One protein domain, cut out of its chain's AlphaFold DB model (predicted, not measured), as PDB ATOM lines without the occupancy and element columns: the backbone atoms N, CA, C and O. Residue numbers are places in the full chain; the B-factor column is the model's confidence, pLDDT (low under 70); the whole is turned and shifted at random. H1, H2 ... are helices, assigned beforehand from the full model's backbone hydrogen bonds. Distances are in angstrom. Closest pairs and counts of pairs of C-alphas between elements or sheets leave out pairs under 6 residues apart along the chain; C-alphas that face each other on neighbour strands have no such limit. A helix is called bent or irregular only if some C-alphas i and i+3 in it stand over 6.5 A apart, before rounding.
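Overview. This is residues 11 to 65 of the 68 residues of an uncharacterized protein of Cannabis sativa (UniProt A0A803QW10). Three short helices stand along a loose, open, flat curve of chain, and the first residues, with 12 to 13 paired to 17 to 18, fold back inside it. Residues 57 to 63, mostly in H3, stick out at the far end. The 55 printed residues hold H1, H2 and H3 in that order and no named strand: all helix, loose, radius of gyration of the C-alphas 13.0 A, spans 36 by 27 by 13 A.

Arrangement. Start at residues 12 to 13, antiparallel to residues 17 to 18. Next, H1, residues 21 to 29, and H2, residues 37 to 47, are near each other, their closest C-alphas 8.5 A apart. H3, residues 58 to 65, is apart from both. Every O i to N i+4 pair is within hydrogen-bond range in H2 and H3, and 3 of 5 in H1.

Along the chain. Find C-alpha 21 at (24.951, 6.014, -5.366); H1 runs 10.8 A from there. H1 is neither bent nor irregular, but only just: C-alphas 26 and 29 are 6.3 A apart. H2 covers 15.2 A. H3 covers 10.4 A, ending at C-alpha 65, (18.617, 22.714, -9.137).

Size, cuts and confidence. The C-alphas of Glu 32 and Ser 57 are farthest apart, 36.9 A. The printed part has no cut, both links are short, and no printed residue is under 70 in pLDDT.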
ATOM      1  N   PHE A  11      17.897  14.169  -4.097       91.81
ATOM      2  CA  PHE A  11      17.150  14.667  -5.233       91.81
ATOM      3  C   PHE A  11      16.757  13.488  -6.139       91.81
ATOM      4  O   PHE A  11      17.610  12.697  -6.556       91.81
ATOM      5  N   CYS A  12      15.461  13.329  -6.407       94.19
ATOM      6  CA  CYS A  12      14.919  12.188  -7.142       94.19
ATOM      7  C   CYS A  12      13.863  12.649  -8.150       94.19
ATOM      8  O   CYS A  12      12.806  13.143  -7.767       94.19
ATOM      9  N   PHE A  13      14.146  12.430  -9.431       94.12
ATOM     10  CA  PHE A  13      13.183  12.480 -10.521       94.12
ATOM     11  C   PHE A  13      12.720  11.044 -10.818       94.12
ATOM     12  O   PHE A  13      13.498  10.252 -11.367       94.12
ATOM     13  N   PRO A  14      11.473  10.673 -10.475       92.75
ATOM     14  CA  PRO A  14      11.047   9.273 -10.370       92.75
ATOM     15  C   PRO A  14      11.264   8.439 -11.631       92.75
ATOM     16  O   PRO A  14      11.468   7.229 -11.539       92.75
ATOM     17  N   GLU A  15      11.231   9.072 -12.800       92.31
ATOM     18  CA  GLU A  15      11.372   8.418 -14.100       92.31
ATOM     19  C   GLU A  15      12.793   8.448 -14.663       92.31
ATOM     20  O   GLU A  15      13.153   7.558 -15.427       92.31
ATOM     21  N   HIS A  16      13.616   9.427 -14.280       93.25
ATOM     22  CA  HIS A  16      14.821   9.752 -15.050       93.25
ATOM     23  C   HIS A  16      16.109   9.764 -14.235       93.25
ATOM     24  O   HIS A  16      17.166   9.465 -14.781       93.25
ATOM     25  N   PHE A  17      16.058  10.115 -12.948       94.75
ATOM     26  CA  PHE A  17      17.278  10.408 -12.202       94.75
ATOM     27  C   PHE A  17      17.107  10.262 -10.694       94.75
ATOM     28  O   PHE A  17      16.077  10.614 -10.128       94.75
ATOM     29  N   CYS A  18      18.156   9.818 -10.010       95.38
ATOM     30  CA  CYS A  18      18.272   9.987  -8.570       95.38
ATOM     31  C   CYS A  18      19.733  10.227  -8.190       95.38
ATOM     32  O   CYS A  18      20.614   9.509  -8.652       95.38
ATOM     33  N   ALA A  19      19.984  11.177  -7.288       93.25
ATOM     34  CA  ALA A  19      21.327  11.519  -6.816       93.25
ATOM     35  C   ALA A  19      21.970  10.446  -5.906       93.25
ATOM     36  O   ALA A  19      23.048  10.657  -5.357       93.25
ATOM     37  N   CYS A  20      21.323   9.295  -5.695       93.69
ATOM     38  CA  CYS A  20      21.876   8.248  -4.843       93.69
ATOM     39  C   CYS A  20      22.915   7.391  -5.575       93.69
ATOM     40  O   CYS A  20      22.801   7.114  -6.767       93.69
ATOM     41  N   TYR A  21      23.889   6.869  -4.826       93.12
ATOM     42  CA  TYR A  21      24.951   6.014  -5.366       93.12
ATOM     43  C   TYR A  21      24.426   4.806  -6.167       93.12
ATOM     44  O   TYR A  21      24.943   4.496  -7.237       93.12
ATOM     45  N   SER A  22      23.369   4.146  -5.679       93.81
ATOM     46  CA  SER A  22      22.789   2.962  -6.334       93.81
ATOM     47  C   SER A  22      22.190   3.280  -7.708       93.81
ATOM     48  O   SER A  22      22.270   2.444  -8.601       93.81
ATOM     49  N   PHE A  23      21.662   4.492  -7.926       95.94
ATOM     50  CA  PHE A  23      21.179   4.879  -9.251       95.94
ATOM     51  C   PHE A  23      22.321   4.866 -10.273       95.94
ATOM     52  O   PHE A  23      22.228   4.220 -11.313       95.94
ATOM     53  N   PHE A  24      23.447   5.498  -9.949       95.81
ATOM     54  CA  PHE A  24      24.596   5.508 -10.849       95.81
ATOM     55  C   PHE A  24      25.222   4.122 -11.011       95.81
ATOM     56  O   PHE A  24      25.557   3.717 -12.120       95.81
ATOM     57  N   PHE A  25      25.382   3.380  -9.917       95.69
ATOM     58  CA  PHE A  25      26.082   2.101  -9.956       95.69
ATOM     59  C   PHE A  25      25.242   0.982 -10.584       95.69
ATOM     60  O   PHE A  25      25.677   0.366 -11.554       95.69
ATOM     61  N   ASP A  26      24.040   0.724 -10.069       96.00
ATOM     62  CA  ASP A  26      23.250  -0.452 -10.452       96.00
ATOM     63  C   ASP A  26      22.444  -0.236 -11.742       96.00
ATOM     64  O   ASP A  26      22.195  -1.194 -12.476       96.00
ATOM     65  N   ILE A  27      22.048   1.007 -12.039       95.81
ATOM     66  CA  ILE A  27      21.166   1.335 -13.172       95.81
ATOM     67  C   ILE A  27      21.977   1.899 -14.333       95.81
ATOM     68  O   ILE A  27      21.966   1.323 -15.413       95.81
ATOM     69  N   VAL A  28      22.705   3.002 -14.123       96.44
ATOM     70  CA  VAL A  28      23.424   3.683 -15.215       96.44
ATOM     71  C   VAL A  28      24.632   2.869 -15.678       96.44
ATOM     72  O   VAL A  28      24.767   2.597 -16.866       96.44
ATOM     73  N   ASN A  29      25.507   2.467 -14.753       97.06
ATOM     74  CA  ASN A  29      26.759   1.797 -15.110       97.06
ATOM     75  C   ASN A  29      26.569   0.316 -15.447       97.06
ATOM     76  O   ASN A  29      27.212  -0.189 -16.365       97.06
ATOM     77  N   ARG A  30      25.731  -0.396 -14.683       96.94
ATOM     78  CA  ARG A  30      25.558  -1.852 -14.827       96.94
ATOM     79  C   ARG A  30      24.326  -2.253 -15.636       96.94
ATOM     80  O   ARG A  30      24.324  -3.344 -16.194       96.94
ATOM     81  N   GLY A  31      23.290  -1.413 -15.698       94.94
ATOM     82  CA  GLY A  31      22.029  -1.758 -16.366       94.94
ATOM     83  C   GLY A  31      21.293  -2.944 -15.734       94.94
ATOM     84  O   GLY A  31      20.481  -3.584 -16.394       94.94
ATOM     85  N   GLU A  32      21.588  -3.277 -14.475       95.56
ATOM     86  CA  GLU A  32      21.065  -4.476 -13.807       95.56
ATOM     87  C   GLU A  32      19.728  -4.237 -13.109       95.56
ATOM     88  O   GLU A  32      18.987  -5.181 -12.837       95.56
ATOM     89  N   GLN A  33      19.423  -2.981 -12.790       94.88
ATOM     90  CA  GLN A  33      18.185  -2.582 -12.133       94.88
ATOM     91  C   GLN A  33      17.441  -1.566 -12.992       94.88
ATOM     92  O   GLN A  33      18.049  -0.713 -13.629       94.88
ATOM     93  N   LEU A  34      16.110  -1.626 -12.971       94.25
ATOM     94  CA  LEU A  34      15.263  -0.659 -13.681       94.25
ATOM     95  C   LEU A  34      15.121   0.669 -12.925       94.25
ATOM     96  O   LEU A  34      14.801   1.694 -13.520       94.25
ATOM     97  N   CYS A  35      15.281   0.645 -11.601       96.12
ATOM     98  CA  CYS A  35      15.082   1.804 -10.736       96.12
ATOM     99  C   CYS A  35      15.778   1.614  -9.383       96.12
ATOM    100  O   CYS A  35      15.999   0.489  -8.933       96.12
ATOM    101  N   CYS A  36      16.100   2.721  -8.710       96.31
ATOM    102  CA  CYS A  36      16.605   2.677  -7.341       96.31
ATOM    103  C   CYS A  36      15.433   2.712  -6.350       96.31
ATOM    104  O   CYS A  36      14.315   3.120  -6.681       96.31
ATOM    105  N   LYS A  37      15.695   2.363  -5.085       96.12
ATOM    106  CA  LYS A  37      14.660   2.390  -4.037       96.12
ATOM    107  C   LYS A  37      13.984   3.759  -3.864       96.12
ATOM    108  O   LYS A  37      12.823   3.812  -3.482       96.12
ATOM    109  N   HIS A  38      14.678   4.861  -4.161       96.25
ATOM    110  CA  HIS A  38      14.116   6.210  -4.036       96.25
ATOM    111  C   HIS A  38      13.167   6.554  -5.189       96.25
ATOM    112  O   HIS A  38      12.148   7.200  -4.960       96.25
ATOM    113  N   GLN A  39      13.460   6.087  -6.407       96.81
ATOM    114  CA  GLN A  39      12.532   6.206  -7.532       96.81
ATOM    115  C   GLN A  39      11.259   5.404  -7.250       96.81
ATOM    116  O   GLN A  39      10.164   5.928  -7.428       96.81
ATOM    117  N   LEU A  40      11.391   4.182  -6.719       96.25
ATOM    118  CA  LEU A  40      10.246   3.375  -6.282       96.25
ATOM    119  C   LEU A  40       9.427   4.072  -5.192       96.25
ATOM    120  O   LEU A  40       8.214   4.200  -5.330       96.25
ATOM    121  N   ALA A  41      10.085   4.555  -4.135       95.50
ATOM    122  CA  ALA A  41       9.417   5.246  -3.037       95.50
ATOM    123  C   ALA A  41       8.663   6.495  -3.516       95.50
ATOM    124  O   ALA A  41       7.528   6.716  -3.105       95.50
ATOM    125  N   SER A  42       9.257   7.282  -4.418       95.06
ATOM    126  CA  SER A  42       8.610   8.479  -4.955       95.06
ATOM    127  C   SER A  42       7.399   8.145  -5.832       95.06
ATOM    128  O   SER A  42       6.325   8.702  -5.614       95.06
ATOM    129  N   ARG A  43       7.505   7.164  -6.745       95.75
ATOM    130  CA  ARG A  43       6.358   6.697  -7.552       95.75
ATOM    131  C   ARG A  43       5.225   6.163  -6.679       95.75
ATOM    132  O   ARG A  43       4.056   6.427  -6.957       95.75
ATOM    133  N   LEU A  44       5.569   5.430  -5.619       96.50
ATOM    134  CA  LEU A  44       4.599   4.906  -4.665       96.50
ATOM    135  C   LEU A  44       3.903   6.039  -3.903       96.50
ATOM    136  O   LEU A  44       2.683   6.026  -3.786       96.50
ATOM    137  N   ALA A  45       4.658   7.037  -3.436       95.75
ATOM    138  CA  ALA A  45       4.099   8.183  -2.727       95.75
ATOM    139  C   ALA A  45       3.116   8.986  -3.595       95.75
ATOM    140  O   ALA A  45       2.039   9.340  -3.116       95.75
ATOM    141  N   VAL A  46       3.456   9.203  -4.870       94.38
ATOM    142  CA  VAL A  46       2.567   9.842  -5.856       94.38
ATOM    143  C   VAL A  46       1.314   8.998  -6.086       94.38
ATOM    144  O   VAL A  46       0.203   9.505  -5.982       94.38
ATOM    145  N   SER A  47       1.471   7.692  -6.321       96.00
ATOM    146  CA  SER A  47       0.341   6.786  -6.592       96.00
ATOM    147  C   SER A  47      -0.636   6.665  -5.416       96.00
ATOM    148  O   SER A  47      -1.825   6.439  -5.621       96.00
ATOM    149  N   LEU A  48      -0.138   6.799  -4.186       97.19
ATOM    150  CA  LEU A  48      -0.944   6.766  -2.965       97.19
ATOM    151  C   LEU A  48      -1.477   8.146  -2.549       97.19
ATOM    152  O   LEU A  48      -2.206   8.226  -1.564       97.19
ATOM    153  N   GLY A  49      -1.105   9.225  -3.244       95.94
ATOM    154  CA  GLY A  49      -1.491  10.590  -2.872       95.94
ATOM    155  C   GLY A  49      -0.925  11.046  -1.523       95.94
ATOM    156  O   GLY A  49      -1.532  11.873  -0.850       95.94
ATOM    157  N   ILE A  50       0.216  10.489  -1.100       95.50
ATOM    158  CA  ILE A  50       0.887  10.828   0.171       95.50
ATOM    159  C   ILE A  50       2.105  11.740  -0.032       95.50
ATOM    160  O   ILE A  50       2.824  12.039   0.923       95.50
ATOM    161  N   CYS A  51       2.377  12.154  -1.269       93.31
ATOM    162  CA  CYS A  51       3.386  13.163  -1.564       93.31
ATOM    163  C   CYS A  51       2.876  14.570  -1.227       93.31
ATOM    164  O   CYS A  51       1.688  14.866  -1.335       93.31
ATOM    165  N   ILE A  52       3.799  15.450  -0.847       92.75
ATOM    166  CA  ILE A  52       3.516  16.875  -0.672       92.75
ATOM    167  C   ILE A  52       3.893  17.569  -1.977       92.75
ATOM    168  O   ILE A  52       5.065  17.588  -2.351       92.75
ATOM    169  N   GLU A  53       2.904  18.127  -2.667       92.25
ATOM    170  CA  GLU A  53       3.124  18.926  -3.868       92.25
ATOM    171  C   GLU A  53       3.282  20.400  -3.497       92.25
ATOM    172  O   GLU A  53       2.451  20.975  -2.789       92.25
ATOM    173  N   VAL A  54       4.357  21.020  -3.981       93.50
ATOM    174  CA  VAL A  54       4.646  22.440  -3.761       93.50
ATOM    175  C   VAL A  54       4.876  23.091  -5.114       93.50
ATOM    176  O   VAL A  54       5.763  22.688  -5.864       93.50
ATOM    177  N   LYS A  55       4.075  24.111  -5.429       95.56
ATOM    178  CA  LYS A  55       4.312  24.959  -6.596       95.56
ATOM    179  C   LYS A  55       5.373  25.996  -6.242       95.56
ATOM    180  O   LYS A  55       5.210  26.717  -5.262       95.56
ATOM    181  N   VAL A  56       6.414  26.078  -7.060       94.12
ATOM    182  CA  VAL A  56       7.512  27.041  -6.921       94.12
ATOM    183  C   VAL A  56       7.616  27.904  -8.176       94.12
ATOM    184  O   VAL A  56       7.110  27.531  -9.236       94.12
ATOM    185  N   SER A  57       8.231  29.072  -8.044       97.88
ATOM    186  CA  SER A  57       8.618  29.933  -9.166       97.88
ATOM    187  C   SER A  57       9.830  29.374  -9.922       97.88
ATOM    188  O   SER A  57      10.567  28.537  -9.398       97.88
ATOM    189  N   ASP A  58      10.066  29.860 -11.142       97.50
ATOM    190  CA  ASP A  58      11.229  29.456 -11.943       97.50
ATOM    191  C   ASP A  58      12.557  29.808 -11.247       97.50
ATOM    192  O   ASP A  58      13.500  29.017 -11.289       97.50
ATOM    193  N   ASP A  59      12.614  30.941 -10.536       97.75
ATOM    194  CA  ASP A  59      13.789  31.361  -9.761       97.75
ATOM    195  C   ASP A  59      14.079  30.402  -8.594       97.75
ATOM    196  O   ASP A  59      15.226  30.010  -8.357       97.75
ATOM    197  N   GLU A  60      13.038  29.973  -7.872       95.56
ATOM    198  CA  GLU A  60      13.160  28.983  -6.798       95.56
ATOM    199  C   GLU A  60      13.567  27.613  -7.341       95.56
ATOM    200  O   GLU A  60      14.431  26.952  -6.762       95.56
ATOM    201  N   LEU A  61      12.989  27.195  -8.471       93.19
ATOM    202  CA  LEU A  61      13.370  25.954  -9.137       93.19
ATOM    203  C   LEU A  61      14.842  25.991  -9.562       93.19
ATOM    204  O   LEU A  61      15.584  25.054  -9.268       93.19
ATOM    205  N   ALA A  62      15.294  27.077 -10.194       95.31
ATOM    206  CA  ALA A  62      16.690  27.256 -10.581       95.31
ATOM    207  C   ALA A  62      17.627  27.189  -9.364       95.31
ATOM    208  O   ALA A  62      18.656  26.512  -9.410       95.31
ATOM    209  N   LEU A  63      17.249  27.818  -8.247       93.56
ATOM    210  CA  LEU A  63      18.008  27.757  -6.998       93.56
ATOM    211  C   LEU A  63      18.087  26.333  -6.429       93.56
ATOM    212  O   LEU A  63      19.159  25.920  -5.982       93.56
ATOM    213  N   LEU A  64      16.986  25.576  -6.440       89.44
ATOM    214  CA  LEU A  64      16.965  24.176  -5.999       89.44
ATOM    215  C   LEU A  64      17.878  23.305  -6.865       89.44
ATOM    216  O   LEU A  64      18.657  22.517  -6.332       89.44
ATOM    217  N   LEU A  65      17.817  23.482  -8.185       88.62
ATOM    218  CA  LEU A  65      18.617  22.714  -9.137       88.62
ATOM    219  C   LEU A  65      20.099  23.109  -9.129       88.62
ATOM    220  O   LEU A  65      20.941  22.273  -9.415       88.62
TER     221      LEU A  65